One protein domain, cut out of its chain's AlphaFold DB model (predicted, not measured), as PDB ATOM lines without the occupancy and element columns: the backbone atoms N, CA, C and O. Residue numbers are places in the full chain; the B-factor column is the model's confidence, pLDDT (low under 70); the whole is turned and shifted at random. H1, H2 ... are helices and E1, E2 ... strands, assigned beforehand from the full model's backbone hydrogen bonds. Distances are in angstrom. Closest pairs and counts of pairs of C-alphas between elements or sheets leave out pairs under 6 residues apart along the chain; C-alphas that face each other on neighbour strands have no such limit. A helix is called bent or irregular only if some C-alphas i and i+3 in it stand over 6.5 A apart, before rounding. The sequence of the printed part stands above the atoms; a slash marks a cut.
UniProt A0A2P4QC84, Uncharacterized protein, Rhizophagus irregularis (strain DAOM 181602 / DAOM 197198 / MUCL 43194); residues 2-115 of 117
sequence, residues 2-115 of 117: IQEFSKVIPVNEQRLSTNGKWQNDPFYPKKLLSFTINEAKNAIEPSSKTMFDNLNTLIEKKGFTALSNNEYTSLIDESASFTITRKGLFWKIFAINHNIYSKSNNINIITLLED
ATOM      1  N   ILE A   2       2.620  21.484 -61.315       75.19
ATOM      2  CA  ILE A   2       1.882  21.459 -60.025       75.19
ATOM      3  C   ILE A   2       0.448  20.905 -60.124       75.19
ATOM      4  O   ILE A   2      -0.007  20.207 -59.225       75.19
ATOM      5  N   GLN A   3      -0.218  21.144 -61.258       77.12
ATOM      6  CA  GLN A   3      -1.529  20.573 -61.583       77.12
ATOM      7  C   GLN A   3      -1.490  19.052 -61.787       77.12
ATOM      8  O   GLN A   3      -2.491  18.380 -61.591       77.12
ATOM      9  N   GLU A   4      -0.344  18.488 -62.175       77.75
ATOM     10  CA  GLU A   4      -0.191  17.032 -62.278       77.75
ATOM     11  C   GLU A   4      -0.023  16.410 -60.889       77.75
ATOM     12  O   GLU A   4      -0.615  15.373 -60.597       77.75
ATOM     13  N   PHE A   5       0.682  17.099 -59.984       79.69
ATOM     14  CA  PHE A   5       0.764  16.698 -58.579       79.69
ATOM     15  C   PHE A   5      -0.599  16.744 -57.878       79.69
ATOM     16  O   PHE A   5      -0.913  15.812 -57.141       79.69
ATOM     17  N   SER A   6      -1.430  17.766 -58.119       81.94
ATOM     18  CA  SER A   6      -2.755  17.885 -57.480       81.94
ATOM     19  C   SER A   6      -3.770  16.832 -57.938       81.94
ATOM     20  O   SER A   6      -4.730  16.566 -57.219       81.94
ATOM     21  N   LYS A   7      -3.562  16.193 -59.098       84.12
ATOM     22  CA  LYS A   7      -4.393  15.065 -59.558       84.12
ATOM     23  C   LYS A   7      -4.143  13.778 -58.772       84.12
ATOM     24  O   LYS A   7      -5.020  12.922 -58.721       84.12
ATOM     25  N   VAL A   8      -2.946  13.625 -58.202       84.81
ATOM     26  CA  VAL A   8      -2.506  12.385 -57.545       84.81
ATOM     27  C   VAL A   8      -2.419  12.543 -56.031       84.81
ATOM     28  O   VAL A   8      -2.829  11.658 -55.285       84.81
ATOM     29  N   ILE A   9      -1.894  13.675 -55.565       84.75
ATOM     30  CA  ILE A   9      -1.817  14.006 -54.146       84.75
ATOM     31  C   ILE A   9      -3.165  14.616 -53.747       84.75
ATOM     32  O   ILE A   9      -3.513  15.666 -54.288       84.75
ATOM     33  N   PRO A  10      -3.913  14.025 -52.794       82.06
ATOM     34  CA  PRO A  10      -5.256  14.472 -52.422       82.06
ATOM     35  C   PRO A  10      -5.205  15.746 -51.563       82.06
ATOM     36  O   PRO A  10      -5.529  15.748 -50.376       82.06
ATOM     37  N   VAL A  11      -4.756  16.847 -52.161       86.12
ATOM     38  CA  VAL A  11      -4.643  18.166 -51.544       86.12
ATOM     39  C   VAL A  11      -5.131  19.233 -52.511       86.12
ATOM     40  O   VAL A  11      -4.953  19.132 -53.720       86.12
ATOM     41  N   ASN A  12      -5.733  20.286 -51.963       88.06
ATOM     42  CA  ASN A  12      -6.108  21.459 -52.739       88.06
ATOM     43  C   ASN A  12      -4.869  22.038 -53.446       88.06
ATOM     44  O   ASN A  12      -3.862  22.328 -52.796       88.06
ATOM     45  N   GLU A  13      -4.957  22.247 -54.762       87.19
ATOM     46  CA  GLU A  13      -3.873  22.806 -55.577       87.19
ATOM     47  C   GLU A  13      -3.364  24.151 -55.046       87.19
ATOM     48  O   GLU A  13      -2.172  24.426 -55.105       87.19
ATOM     49  N   GLN A  14      -4.234  24.954 -54.423       88.56
ATOM     50  CA  GLN A  14      -3.876  26.250 -53.843       88.56
ATOM     51  C   GLN A  14      -2.951  26.139 -52.625       88.56
ATOM     52  O   GLN A  14      -2.438  27.151 -52.137       88.56
ATOM     53  N   ARG A  15      -2.793  24.930 -52.077       87.94
ATOM     54  CA  ARG A  15      -1.829  24.635 -51.016       87.94
ATOM     55  C   ARG A  15      -0.506  24.141 -51.576       87.94
ATOM     56  O   ARG A  15       0.475  24.194 -50.845       87.94
ATOM     57  N   LEU A  16      -0.449  23.703 -52.829       87.81
ATOM     58  CA  LEU A  16       0.792  23.300 -53.468       87.81
ATOM     59  C   LEU A  16       1.521  24.533 -54.003       87.81
ATOM     60  O   LEU A  16       0.968  25.350 -54.733       87.81
ATOM     61  N   SER A  17       2.796  24.653 -53.664       85.75
ATOM     62  CA  SER A  17       3.690  25.655 -54.243       85.75
ATOM     63  C   SER A  17       5.018  25.020 -54.622       85.75
ATOM     64  O   SER A  17       5.518  24.159 -53.911       85.75
ATOM     65  N   THR A  18       5.611  25.457 -55.726       81.50
ATOM     66  CA  THR A  18       6.950  25.045 -56.160       81.50
ATOM     67  C   THR A  18       7.707  26.277 -56.630       81.50
ATOM     68  O   THR A  18       7.100  27.245 -57.088       81.50
ATOM     69  N   ASN A  19       9.034  26.249 -56.534       73.38
ATOM     70  CA  ASN A  19       9.874  27.259 -57.175       73.38
ATOM     71  C   ASN A  19       9.961  27.053 -58.704       73.38
ATOM     72  O   ASN A  19      10.553  27.889 -59.384       73.38
ATOM     73  N   GLY A  20       9.396  25.953 -59.229       69.19
ATOM     74  CA  GLY A  20       9.376  25.602 -60.650       69.19
ATOM     75  C   GLY A  20      10.751  25.269 -61.226       69.19
ATOM     76  O   GLY A  20      10.892  25.166 -62.441       69.19
ATOM     77  N   LYS A  21      11.772  25.141 -60.371       70.50
ATOM     78  CA  LYS A  21      13.161  24.943 -60.771       70.50
ATOM     79  C   LYS A  21      13.614  23.555 -60.363       70.50
ATOM     80  O   LYS A  21      13.648  23.220 -59.181       70.50
ATOM     81  N   TRP A  22      14.035  22.797 -61.361       72.88
ATOM     82  CA  TRP A  22      14.862  21.623 -61.163       72.88
ATOM     83  C   TRP A  22      16.201  22.045 -60.565       72.88
ATOM     84  O   TRP A  22      16.820  23.004 -61.031       72.88
ATOM     85  N   GLN A  23      16.630  21.355 -59.519       70.88
ATOM     86  CA  GLN A  23      17.968  21.507 -58.963       70.88
ATOM     87  C   GLN A  23      18.800  20.319 -59.430       70.88
ATOM     88  O   GLN A  23      18.323  19.193 -59.391       70.88
ATOM     89  N   ASN A  24      20.025  20.543 -59.892       68.69
ATOM     90  CA  ASN A  24      20.898  19.424 -60.235       68.69
ATOM     91  C   ASN A  24      21.416  18.792 -58.943       68.69
ATOM     92  O   ASN A  24      21.881  19.513 -58.057       68.69
ATOM     93  N   ASP A  25      21.334  17.468 -58.845       67.75
ATOM     94  CA  ASP A  25      22.009  16.749 -57.777       67.75
ATOM     95  C   ASP A  25      23.532  16.803 -58.024       67.75
ATOM     96  O   ASP A  25      23.992  16.486 -59.122       67.75
ATOM     97  N   PRO A  26      24.340  17.263 -57.052       68.62
ATOM     98  CA  PRO A  26      25.782  17.398 -57.243       68.62
ATOM     99  C   PRO A  26      26.539  16.058 -57.221       68.62
ATOM    100  O   PRO A  26      27.723  16.040 -57.552       68.62
ATOM    101  N   PHE A  27      25.891  14.954 -56.835       71.00
ATOM    102  CA  PHE A  27      26.504  13.635 -56.652       71.00
ATOM    103  C   PHE A  27      25.974  12.564 -57.625       71.00
ATOM    104  O   PHE A  27      26.569  11.489 -57.712       71.00
ATOM    105  N   TYR A  28      24.904  12.836 -58.379       61.34
ATOM    106  CA  TYR A  28      24.301  11.921 -59.355       61.34
ATOM    107  C   TYR A  28      23.738  12.687 -60.568       61.34
ATOM    108  O   TYR A  28      23.305  13.825 -60.404       61.34
ATOM    109  N   PRO A  29      23.643  12.094 -61.776       61.59
ATOM    110  CA  PRO A  29      22.900  12.669 -62.906       61.59
ATOM    111  C   PRO A  29      21.376  12.597 -62.669       61.59
ATOM    112  O   PRO A  29      20.635  11.983 -63.432       61.59
ATOM    113  N   LYS A  30      20.902  13.172 -61.562       68.06
ATOM    114  CA  LYS A  30      19.490  13.269 -61.186       68.06
ATOM    115  C   LYS A  30      19.118  14.729 -60.977       68.06
ATOM    116  O   LYS A  30      19.942  15.553 -60.570       68.06
ATOM    117  N   LYS A  31      17.856  15.051 -61.243       70.38
ATOM    118  CA  LYS A  31      17.283  16.365 -60.965       70.38
ATOM    119  C   LYS A  31      16.417  16.272 -59.721       70.38
ATOM    120  O   LYS A  31      15.531  15.438 -59.605       70.38
ATOM    121  N   LEU A  32      16.650  17.163 -58.780       71.38
ATOM    122  CA  LEU A  32      15.841  17.341 -57.594       71.38
ATOM    123  C   LEU A  32      14.656  18.246 -57.924       71.38
ATOM    124  O   LEU A  32      14.827  19.365 -58.423       71.38
ATOM    125  N   LEU A  33      13.455  17.782 -57.592       73.31
ATOM    126  CA  LEU A  33      12.259  18.612 -57.583       73.31
ATOM    127  C   LEU A  33      11.855  18.898 -56.145       73.31
ATOM    128  O   LEU A  33      11.741  17.987 -55.323       73.31
ATOM    129  N   SER A  34      11.600  20.175 -55.858       76.06
ATOM    130  CA  SER A  34      11.042  20.592 -54.582       76.06
ATOM    131  C   SER A  34       9.667  21.228 -54.742       76.06
ATOM    132  O   SER A  34       9.411  22.070 -55.613       76.06
ATOM    133  N   PHE A  35       8.763  20.826 -53.862       81.19
ATOM    134  CA  PHE A  35       7.471  21.467 -53.702       81.19
ATOM    135  C   PHE A  35       7.066  21.477 -52.232       81.19
ATOM    136  O   PHE A  35       7.554  20.710 -51.403       81.19
ATOM    137  N   THR A  36       6.172  22.394 -51.905       86.25
ATOM    138  CA  THR A  36       5.685  22.636 -50.557       86.25
ATOM    139  C   THR A  36       4.179  22.462 -50.550       86.25
ATOM    140  O   THR A  36       3.482  23.039 -51.385       86.25
ATOM    141  N   ILE A  37       3.679  21.703 -49.581       86.94
ATOM    142  CA  ILE A  37       2.276  21.716 -49.180       86.94
ATOM    143  C   ILE A  37       2.159  22.703 -48.027       86.94
ATOM    144  O   ILE A  37       2.645  22.460 -46.920       86.94
ATOM    145  N   ASN A  38       1.533  23.836 -48.305       87.69
ATOM    146  CA  ASN A  38       1.273  24.873 -47.324       87.69
ATOM    147  C   ASN A  38       0.272  24.391 -46.268       87.69
ATOM    148  O   ASN A  38      -0.502  23.460 -46.507       87.69
ATOM    149  N   GLU A  39       0.278  25.028 -45.100       83.81
ATOM    150  CA  GLU A  39      -0.655  24.757 -44.004       83.81
ATOM    151  C   GLU A  39      -2.129  24.773 -44.451       83.81
ATOM    152  O   GLU A  39      -2.497  25.355 -45.476       83.81
ATOM    153  N   ALA A  40      -2.981  24.088 -43.686       86.50
ATOM    154  CA  ALA A  40      -4.416  24.081 -43.937       86.50
ATOM    155  C   ALA A  40      -5.002  25.461 -43.608       86.50
ATOM    156  O   ALA A  40      -4.822  25.968 -42.501       86.50
ATOM    157  N   LYS A  41      -5.737  26.054 -44.551       85.56
ATOM    158  CA  LYS A  41      -6.345  27.384 -44.399       85.56
ATOM    159  C   LYS A  41      -7.636  27.349 -43.584       85.56
ATOM    160  O   LYS A  41      -8.069  28.374 -43.067       85.56
ATOM    161  N   ASN A  42      -8.275  26.187 -43.469       83.88
ATOM    162  CA  ASN A  42      -9.523  26.004 -42.730       83.88
ATOM    163  C   ASN A  42      -9.580  24.614 -42.066       83.88
ATOM    164  O   ASN A  42      -8.642  23.829 -42.156       83.88
ATOM    165  N   ALA A  43     -10.652  24.331 -41.320       82.50
ATOM    166  CA  ALA A  43     -10.821  23.058 -40.608       82.50
ATOM    167  C   ALA A  43     -11.272  21.884 -41.500       82.50
ATOM    168  O   ALA A  43     -11.288  20.753 -41.030       82.50
ATOM    169  N   ILE A  44     -11.651  22.154 -42.753       86.62
ATOM    170  CA  ILE A  44     -12.104  21.145 -43.722       86.62
ATOM    171  C   ILE A  44     -10.894  20.531 -44.435       86.62
ATOM    172  O   ILE A  44     -10.878  19.347 -44.757       86.62
ATOM    173  N   GLU A  45      -9.859  21.338 -44.670       86.25
ATOM    174  CA  GLU A  45      -8.626  20.885 -45.296       86.25
ATOM    175  C   GLU A  45      -7.810  19.958 -44.374       86.25
ATOM    176  O   GLU A  45      -7.680  20.221 -43.173       86.25
ATOM    177  N   PRO A  46      -7.189  18.896 -44.925       85.31
ATOM    178  CA  PRO A  46      -6.407  17.950 -44.139       85.31
ATOM    179  C   PRO A  46      -5.207  18.633 -43.478       85.31
ATOM    180  O   PRO A  46      -4.494  19.432 -44.097       85.31
ATOM    181  N   SER A  47      -4.959  18.289 -42.214       83.44
ATOM    182  CA  SER A  47      -3.805  18.799 -41.475       83.44
ATOM    183  C   SER A  47      -2.488  18.381 -42.135       83.44
ATOM    184  O   SER A  47      -2.424  17.390 -42.863       83.44
ATOM    185  N   SER A  48      -1.404  19.089 -41.835       79.50
ATOM    186  CA  SER A  48      -0.079  18.742 -42.359       79.50
ATOM    187  C   SER A  48       0.408  17.374 -41.870       79.50
ATOM    188  O   SER A  48       1.115  16.687 -42.593       79.50
ATOM    189  N   LYS A  49      -0.030  16.916 -40.688       80.50
ATOM    190  CA  LYS A  49       0.229  15.537 -40.248       80.50
ATOM    191  C   LYS A  49      -0.509  14.532 -41.132       80.50
ATOM    192  O   LYS A  49       0.101  13.616 -41.656       80.50
ATOM    193  N   THR A  50      -1.808  14.739 -41.337       84.50
ATOM    194  CA  THR A  50      -2.632  13.873 -42.194       84.50
ATOM    195  C   THR A  50      -2.075  13.812 -43.614       84.50
ATOM    196  O   THR A  50      -2.011  12.744 -44.207       84.50
ATOM    197  N   MET A  51      -1.627  14.949 -44.150       85.38
ATOM    198  CA  MET A  51      -0.996  15.000 -45.465       85.38
ATOM    199  C   MET A  51       0.335  14.250 -45.508       85.38
ATOM    200  O   MET A  51       0.595  13.570 -46.494       85.38
ATOM    201  N   PHE A  52       1.148  14.338 -44.455       81.88
ATOM    202  CA  PHE A  52       2.379  13.559 -44.335       81.88
ATOM    203  C   PHE A  52       2.089  12.052 -44.317       81.88
ATOM    204  O   PHE A  52       2.645  11.317 -45.127       81.88
ATOM    205  N   ASP A  53       1.159  11.609 -43.466       82.75
ATOM    206  CA  ASP A  53       0.773  10.196 -43.344       82.75
ATOM    207  C   ASP A  53       0.206   9.652 -44.675       82.75
ATOM    208  O   ASP A  53       0.556   8.553 -45.116       82.75
ATOM    209  N   ASN A  54      -0.629  10.445 -45.359       85.75
ATOM    210  CA  ASN A  54      -1.189  10.094 -46.666       85.75
ATOM    211  C   ASN A  54      -0.104   9.970 -47.739       85.75
ATOM    212  O   ASN A  54      -0.131   9.025 -48.521       85.75
ATOM    213  N   LEU A  55       0.844  10.910 -47.788       83.81
ATOM    214  CA  LEU A  55       1.952  10.862 -48.742       83.81
ATOM    215  C   LEU A  55       2.849   9.652 -48.504       83.81
ATOM    216  O   LEU A  55       3.168   8.951 -49.459       83.81
ATOM    217  N   ASN A  56       3.183   9.374 -47.243       82.44
ATOM    218  CA  ASN A  56       3.960   8.197 -46.879       82.44
ATOM    219  C   ASN A  56       3.252   6.916 -47.344       82.44
ATOM    220  O   ASN A  56       3.839   6.094 -48.039       82.44
ATOM    221  N   THR A  57       1.946   6.811 -47.085       86.69
ATOM    222  CA  THR A  57       1.130   5.676 -47.544       86.69
ATOM    223  C   THR A  57       1.097   5.559 -49.072       86.69
ATOM    224  O   THR A  57       1.142   4.452 -49.609       86.69
ATOM    225  N   LEU A  58       0.991   6.683 -49.793       85.06
ATOM    226  CA  LEU A  58       0.970   6.679 -51.256       85.06
ATOM    227  C   LEU A  58       2.277   6.125 -51.834       85.06
ATOM    228  O   LEU A  58       2.222   5.386 -52.818       85.06
ATOM    229  N   ILE A  59       3.412   6.463 -51.217       84.00
ATOM    230  CA  ILE A  59       4.761   6.044 -51.620       84.00
ATOM    231  C   ILE A  59       5.013   4.582 -51.269       84.00
ATOM    232  O   ILE A  59       5.389   3.814 -52.150       84.00
ATOM    233  N   GLU A  60       4.709   4.168 -50.037       85.81
ATOM    234  CA  GLU A  60       4.803   2.762 -49.611       85.81
ATOM    235  C   GLU A  60       3.988   1.839 -50.529       85.81
ATOM    236  O   GLU A  60       4.369   0.705 -50.809       85.81
ATOM    237  N   LYS A  61       2.850   2.331 -51.032       87.38
ATOM    238  CA  LYS A  61       1.962   1.586 -51.933       87.38
ATOM    239  C   LYS A  61       2.082   2.023 -53.389       87.38
ATOM    240  O   LYS A  61       1.157   1.766 -54.158       87.38
ATOM    241  N   LYS A  62       3.189   2.650 -53.799       84.44
ATOM    242  CA  LYS A  62       3.358   3.278 -55.125       84.44
ATOM    243  C   LYS A  62       2.926   2.393 -56.295       84.44
ATOM    244  O   LYS A  62       2.221   2.874 -57.178       84.44
ATOM    245  N   GLY A  63       3.277   1.104 -56.276       83.38
ATOM    246  CA  GLY A  63       2.904   0.137 -57.323       83.38
ATOM    247  C   GLY A  63       1.395  -0.105 -57.485       83.38
ATOM    248  O   GLY A  63       0.971  -0.685 -58.478       83.38
ATOM    249  N   PHE A  64       0.583   0.358 -56.533       83.12
ATOM    250  CA  PHE A  64      -0.876   0.239 -56.526       83.12
ATOM    251  C   PHE A  64      -1.585   1.598 -56.427       83.12
ATOM    252  O   PHE A  64      -2.810   1.643 -56.314       83.12
ATOM    253  N   THR A  65      -0.845   2.711 -56.434       84.50
ATOM    254  CA  THR A  65      -1.408   4.063 -56.336       84.50
ATOM    255  C   THR A  65      -1.200   4.832 -57.630       84.50
ATOM    256  O   THR A  65      -0.341   4.506 -58.449       84.50
ATOM    257  N   ALA A  66      -1.965   5.912 -57.799       82.50
ATOM    258  CA  ALA A  66      -1.832   6.809 -58.941       82.50
ATOM    259  C   ALA A  66      -0.462   7.517 -59.015       82.50
ATOM    260  O   ALA A  66      -0.186   8.147 -60.033       82.50
ATOM    261  N   LEU A  67       0.403   7.388 -57.989       82.62
ATOM    262  CA  LEU A  67       1.796   7.831 -58.079       82.62
ATOM    263  C   LEU A  67       2.514   7.132 -59.233       82.62
ATOM    264  O   LEU A  67       3.122   7.804 -60.048       82.62
ATOM    265  N   SER A  68       2.401   5.808 -59.366       82.75
ATOM    266  CA  SER A  68       3.119   5.060 -60.413       82.75
ATOM    267  C   SER A  68       2.720   5.422 -61.850       82.75
ATOM    268  O   SER A  68       3.514   5.218 -62.762       82.75
ATOM    269  N   ASN A  69       1.526   5.986 -62.054       82.50
ATOM    270  CA  ASN A  69       0.928   6.158 -63.381       82.50
ATOM    271  C   ASN A  69       1.031   7.585 -63.944       82.50
ATOM    272  O   ASN A  69       0.581   7.825 -65.063       82.50
ATOM    273  N   ASN A  70       1.569   8.547 -63.189       83.44
ATOM    274  CA  ASN A  70       1.716   9.932 -63.648       83.44
ATOM    275  C   ASN A  70       3.186  10.268 -63.927       83.44
ATOM    276  O   ASN A  70       4.059   9.967 -63.121       83.44
ATOM    277  N   GLU A  71       3.450  10.954 -65.038       76.38
ATOM    278  CA  GLU A  71       4.796  11.317 -65.511       76.38
ATOM    279  C   GLU A  71       5.674  11.974 -64.431       76.38
ATOM    280  O   GLU A  71       6.843  11.634 -64.291       76.38
ATOM    281  N   TYR A  72       5.108  12.867 -63.615       73.94
ATOM    282  CA  TYR A  72       5.871  13.620 -62.616       73.94
ATOM    283  C   TYR A  72       5.884  12.944 -61.247       73.94
ATOM    284  O   TYR A  72       6.882  13.010 -60.530       73.94
ATOM    285  N   THR A  73       4.771  12.322 -60.851       75.56
ATOM    286  CA  THR A  73       4.652  11.731 -59.510       75.56
ATOM    287  C   THR A  73       5.171  10.292 -59.443       75.56
ATOM    288  O   THR A  73       5.536   9.839 -58.360       75.56
ATOM    289  N   SER A  74       5.325   9.617 -60.589       77.50
ATOM    290  CA  SER A  74       5.960   8.292 -60.701       77.50
ATOM    291  C   SER A  74       7.439   8.312 -60.362       77.50
ATOM    292  O   SER A  74       8.016   7.267 -60.082       77.50
ATOM    293  N   LEU A  75       8.043   9.493 -60.317       75.81
ATOM    294  CA  LEU A  75       9.433   9.682 -59.936       75.81
ATOM    295  C   LEU A  75       9.586   9.879 -58.414       75.81
ATOM    296  O   LEU A  75      10.693   9.789 -57.902       75.81
ATOM    297  N   ILE A  76       8.491  10.084 -57.666       76.31
ATOM    298  CA  ILE A  76       8.518  10.080 -56.195       76.31
ATOM    299  C   ILE A  76       8.626   8.633 -55.714       76.31
ATOM    300  O   ILE A  76       7.774   7.806 -56.040       76.31
ATOM    301  N   ASP A  77       9.640   8.316 -54.925       72.94
ATOM    302  CA  ASP A  77       9.822   7.016 -54.278       72.94
ATOM    303  C   ASP A  77      10.221   7.177 -52.801       72.94
ATOM    304  O   ASP A  77      10.135   8.268 -52.237       72.94
ATOM    305  N   GLU A  78      10.628   6.083 -52.157       67.94
ATOM    306  CA  GLU A  78      11.053   6.064 -50.752       67.94
ATOM    307  C   GLU A  78      12.294   6.932 -50.471       67.94
ATOM    308  O   GLU A  78      12.544   7.285 -49.320       67.94
ATOM    309  N   SER A  79      13.061   7.318 -51.500       69.31
ATOM    310  CA  SER A  79      14.192   8.247 -51.364       69.31
ATOM    311  C   SER A  79      13.754   9.710 -51.239       69.31
ATOM    312  O   SER A  79      14.562  10.572 -50.876       69.31
ATOM    313  N   ALA A  80      12.478  10.013 -51.505       67.81
ATOM    314  CA  ALA A  80      11.932  11.343 -51.310       67.81
ATOM    315  C   ALA A  80      12.008  11.739 -49.829       67.81
ATOM    316  O   ALA A  80      11.489  11.075 -48.935       67.81
ATOM    317  N   SER A  81      12.658  12.867 -49.561       67.75
ATOM    318  CA  SER A  81      12.805  13.410 -48.217       67.75
ATOM    319  C   SER A  81      11.668  14.385 -47.915       67.75
ATOM    320  O   SER A  81      11.500  15.412 -48.583       67.75
ATOM    321  N   PHE A  82      10.898  14.087 -46.867       69.75
ATOM    322  CA  PHE A  82       9.790  14.914 -46.382       69.75
ATOM    323  C   PHE A  82      10.208  15.631 -45.099       69.75
ATOM    324  O   PHE A  82      10.567  14.997 -44.112       69.75
ATOM    325  N   THR A  83      10.136  16.962 -45.074       68.19
ATOM    326  CA  THR A  83      10.411  17.751 -43.865       68.19
ATOM    327  C   THR A  83       9.248  18.676 -43.559       68.19
ATOM    328  O   THR A  83       8.886  19.539 -44.359       68.19
ATOM    329  N   ILE A  84       8.684  18.551 -42.362       65.31
ATOM    330  CA  ILE A  84       7.651  19.465 -41.877       65.31
ATOM    331  C   ILE A  84       8.331  20.701 -41.286       65.31
ATOM    332  O   ILE A  84       9.091  20.591 -40.326       65.31
ATOM    333  N   THR A  85       8.052  21.887 -41.831       69.06
ATOM    334  CA  THR A  85       8.566  23.156 -41.297       69.06
ATOM    335  C   THR A  85       7.452  23.989 -40.686       69.06
ATOM    336  O   THR A  85       6.363  24.125 -41.240       69.06
ATOM    337  N   ARG A  86       7.720  24.585 -39.523       62.88
ATOM    338  CA  ARG A  86       6.815  25.548 -38.887       62.88
ATOM    339  C   ARG A  86       7.279  26.962 -39.214       62.88
ATOM    340  O   ARG A  86       8.440  27.296 -38.983       62.88
ATOM    341  N   LYS A  87       6.382  27.815 -39.712       56.81
ATOM    342  CA  LYS A  87       6.684  29.235 -39.938       56.81
ATOM    343  C   LYS A  87       6.442  30.002 -38.626       56.81
ATOM    344  O   LYS A  87       5.319  30.390 -38.337       56.81
ATOM    345  N   GLY A  88       7.474  30.159 -37.787       50.31
ATOM    346  CA  GLY A  88       7.379  30.913 -36.523       50.31
ATOM    347  C   GLY A  88       8.624  30.821 -35.623       50.31
ATOM    348  O   GLY A  88       9.093  29.734 -35.304       50.31
ATOM    349  N   LEU A  89       9.138  31.980 -35.202       45.16
ATOM    350  CA  LEU A  89      10.523  32.281 -34.797       45.16
ATOM    351  C   LEU A  89      10.988  31.837 -33.375       45.16
ATOM    352  O   LEU A  89      12.077  32.225 -32.976       45.16
ATOM    353  N   PHE A  90      10.246  31.049 -32.579       40.28
ATOM    354  CA  PHE A  90      10.495  30.983 -31.111       40.28
ATOM    355  C   PHE A  90      10.514  29.609 -30.401       40.28
ATOM    356  O   PHE A  90      10.254  29.570 -29.206       40.28
ATOM    357  N   TRP A  91      10.822  28.469 -31.033       38.44
ATOM    358  CA  TRP A  91      10.778  27.172 -30.304       38.44
ATOM    359  C   TRP A  91      12.032  26.290 -30.435       38.44
ATOM    360  O   TRP A  91      11.942  25.072 -30.559       38.44
ATOM    361  N   LYS A  92      13.222  26.894 -30.308       34.97
ATOM    362  CA  LYS A  92      14.529  26.201 -30.253       34.97
ATOM    363  C   LYS A  92      14.720  25.212 -29.074       34.97
ATOM    364  O   LYS A  92      15.791  24.633 -28.989       34.97
ATOM    365  N   ILE A  93      13.748  25.006 -28.171       37.66
ATOM    366  CA  ILE A  93      13.981  24.265 -26.906       37.66
ATOM    367  C   ILE A  93      13.061  23.043 -26.673       37.66
ATOM    368  O   ILE A  93      13.406  22.186 -25.871       37.66
ATOM    369  N   PHE A  94      11.942  22.853 -27.386       35.53
ATOM    370  CA  PHE A  94      10.921  21.871 -26.940       35.53
ATOM    371  C   PHE A  94      10.629  20.694 -27.886       35.53
ATOM    372  O   PHE A  94       9.846  19.812 -27.542       35.53
ATOM    373  N   ALA A  95      11.241  20.648 -29.070       37.22
ATOM    374  CA  ALA A  95      10.919  19.638 -30.086       37.22
ATOM    375  C   ALA A  95      11.683  18.306 -29.938       37.22
ATOM    376  O   ALA A  95      11.526  17.430 -30.779       37.22
ATOM    377  N   ILE A  96      12.500  18.134 -28.890       39.31
ATOM    378  CA  ILE A  96      13.308  16.914 -28.716       39.31
ATOM    379  C   ILE A  96      12.488  15.750 -28.124       39.31
ATOM    380  O   ILE A  96      12.879  14.607 -28.309       39.31
ATOM    381  N   ASN A  97      11.329  15.989 -27.486       37.28
ATOM    382  CA  ASN A  97      10.622  14.919 -26.756       37.28
ATOM    383  C   ASN A  97       9.106  14.782 -26.973       37.28
ATOM    384  O   ASN A  97       8.501  13.910 -26.362       37.28
ATOM    385  N   HIS A  98       8.463  15.564 -27.843       38.28
ATOM    386  CA  HIS A  98       7.056  15.314 -28.172       38.28
ATOM    387  C   HIS A  98       6.763  15.576 -29.647       38.28
ATOM    388  O   HIS A  98       7.190  16.576 -30.225       38.28
ATOM    389  N   ASN A  99       5.987  14.661 -30.224       48.38
ATOM    390  CA  ASN A  99       5.524  14.622 -31.606       48.38
ATOM    391  C   ASN A  99       4.487  15.740 -31.881       48.38
ATOM    392  O   ASN A  99       3.306  15.487 -32.127       48.38
ATOM    393  N   ILE A 100       4.900  17.003 -31.730       46.00
ATOM    394  CA  ILE A 100       4.022  18.181 -31.765       46.00
ATOM    395  C   ILE A 100       3.833  18.641 -33.218       46.00
ATOM    396  O   ILE A 100       4.446  19.607 -33.691       46.00
ATOM    397  N   TYR A 101       2.924  17.975 -33.929       51.19
ATOM    398  CA  TYR A 101       2.392  18.479 -35.193       51.19
ATOM    399  C   TYR A 101       1.374  19.591 -34.908       51.19
ATOM    400  O   TYR A 101       0.319  19.356 -34.327       51.19
ATOM    401  N   SER A 102       1.704  20.826 -35.291       47.53
ATOM    402  CA  SER A 102       0.789  21.972 -35.211       47.53
ATOM    403  C   SER A 102      -0.012  22.084 -36.505       47.53
ATOM    404  O   SER A 102       0.488  21.739 -37.577       47.53
ATOM    405  N   LYS A 103      -1.236  22.621 -36.408       52.69
ATOM    406  CA  LYS A 103      -2.084  22.983 -37.555       52.69
ATOM    407  C   LYS A 103      -1.383  23.957 -38.520       52.69
ATOM    408  O   LYS A 103      -1.667  23.911 -39.711       52.69
ATOM    409  N   SER A 104      -0.427  24.747 -38.022       58.44
ATOM    410  CA  SER A 104       0.300  25.781 -38.775       58.44
ATOM    411  C   SER A 104       1.698  25.370 -39.232       58.44
ATOM    412  O   SER A 104       2.691  26.068 -39.008       58.44
ATOM    413  N   ASN A 105       1.791  24.190 -39.837       67.81
ATOM    414  CA  ASN A 105       3.037  23.673 -40.387       67.81
ATOM    415  C   ASN A 105       2.913  23.506 -41.909       67.81
ATOM    416  O   ASN A 105       1.879  23.068 -42.403       67.81
ATOM    417  N   ASN A 106       3.987  23.767 -42.643       73.38
ATOM    418  CA  ASN A 106       4.128  23.387 -44.044       73.38
ATOM    419  C   ASN A 106       4.848  22.037 -44.136       73.38
ATOM    420  O   ASN A 106       5.622  21.682 -43.248       73.38
ATOM    421  N   ILE A 107       4.634  21.303 -45.221       71.00
ATOM    422  CA  ILE A 107       5.423  20.118 -45.568       71.00
ATOM    423  C   ILE A 107       6.255  20.486 -46.783       71.00
ATOM    424  O   ILE A 107       5.697  20.812 -47.825       71.00
ATOM    425  N   ASN A 108       7.574  20.446 -46.655       68.50
ATOM    426  CA  ASN A 108       8.475  20.565 -47.791       68.50
ATOM    427  C   ASN A 108       8.874  19.173 -48.227       68.50
ATOM    428  O   ASN A 108       9.209  18.320 -47.404       68.50
ATOM    429  N   ILE A 109       8.818  18.976 -49.529       65.62
ATOM    430  CA  ILE A 109       9.039  17.698 -50.168       65.62
ATOM    431  C   ILE A 109      10.159  17.921 -51.157       65.62
ATOM    432  O   ILE A 109      10.065  18.803 -52.014       65.62
ATOM    433  N   ILE A 110      11.230  17.156 -50.991       58.56
ATOM    434  CA  ILE A 110      12.373  17.143 -51.892       58.56
ATOM    435  C   ILE A 110      12.492  15.717 -52.397       58.56
ATOM    436  O   ILE A 110      12.673  14.793 -51.609       58.56
ATOM    437  N   THR A 111      12.365  15.538 -53.703       59.41
ATOM    438  CA  THR A 111      12.412  14.221 -54.332       59.41
ATOM    439  C   THR A 111      13.501  14.195 -55.395       59.41
ATOM    440  O   THR A 111      13.655  15.154 -56.156       59.41
ATOM    441  N   LEU A 112      14.267  13.104 -55.424       54.25
ATOM    442  CA  LEU A 112      15.221  12.799 -56.487       54.25
ATOM    443  C   LEU A 112      14.442  12.268 -57.679       54.25
ATOM    444  O   LEU A 112      13.798  11.233 -57.575       54.25
ATOM    445  N   LEU A 113      14.480  12.983 -58.797       55.97
ATOM    446  CA  LEU A 113      13.873  12.535 -60.037       55.97
ATOM    447  C   LEU A 113      14.988  12.145 -61.010       55.97
ATOM    448  O   LEU A 113      15.961  12.880 -61.204       55.97
ATOM    449  N   GLU A 114      14.880  10.948 -61.581       51.12
ATOM    450  CA  GLU A 114      15.750  10.530 -62.678       51.12
ATOM    451  C   GLU A 114      15.446  11.370 -63.914       51.12
ATOM    452  O   GLU A 114      14.289  11.694 -64.188       51.12
ATOM    453  N   ASP A 115      16.501  11.786 -64.615       44.41
ATOM    454  CA  ASP A 115      16.353  12.593 -65.815       44.41
ATOM    455  C   ASP A 115      15.729  11.718 -66.909       44.41
ATOM    456  O   ASP A 115      16.336  10.740 -67.349       44.41
TER     457      ASP A 115
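What this domain is: This is residues 2 to 115 of the 117 residues of an uncharacterized protein of Rhizophagus irregularis (strain DAOM 181602 / DAOM 197198 / MUCL 43194) (UniProt A0A2P4QC84). One twisted sheet of four strands has the long helix H2 over one face, along E4, while the short helix H1 packs near its edge strand E1. Residues 89 to 99, in the loop between E3 and E4, stick out. The printed part has 114 residues, with H1, E1, E2, H2, E3 and E4 in that order; the sheet's order is E1, E2, E4, E3, antiparallel. The class is mixed, helices and strands, with 47 residues in named elements, under half. It is compact, with a radius of gyration of the C-alphas of 14.7 A and spans of 40 by 34 by 25 A.

Where its parts are: H1 is residues 2 to 8, its first C-alpha at (1.882, 21.459, -60.025). E1 is residues 16 to 18, and E2 residues 30 to 37, 22.6 A long. H2, residues 48 to 60, measures 18.2 A. E3 is residues 81 to 86, 16.4 A; E4, residues 105 to 114, measures 28.8 A and ends at C-alpha 114, (15.750, 10.530, -62.678).

How they stand to each other: E1 and E2 form a hairpin, with N 17 and O 36 at 2.9 A. E2 and E4 are antiparallel at 160 degrees, with N 37 and O 107 at 2.8 A. E3 and E4 form a hairpin, with N 83 and O 108 at 2.9 A. H2 is on the sheet at a height of 10.3 A, over E4 and along it at 5 degrees on the local plane; their closest C-alphas, of Ser 48 and Asn 105, are 6.2 A apart. E2, H2 and E3 make a split strand-helix-strand unit, two strands running the same way with E4 between them, its crossover right-handed. H1 is on the sheet too, its closest C-alphas to E1 being those of Ile 2 and Leu 16, 6.9 A. Helices on one face of a sheet make two layers here. H1 and H2 are apart. In H2 each O i to N i+4 pair is within hydrogen-bond range; in H1, 2 of 3.

The domain as a whole: The farthest C-alphas, of Asn 69 and Ile 93, are 42.8 A apart. The printed part has no cut. The links E1 to E2, H2 to E3 and E3 to E4 are long. Mean pLDDT of the printed part is 71.6; residues 78 to 105 and 108 to 115 are among those under 70.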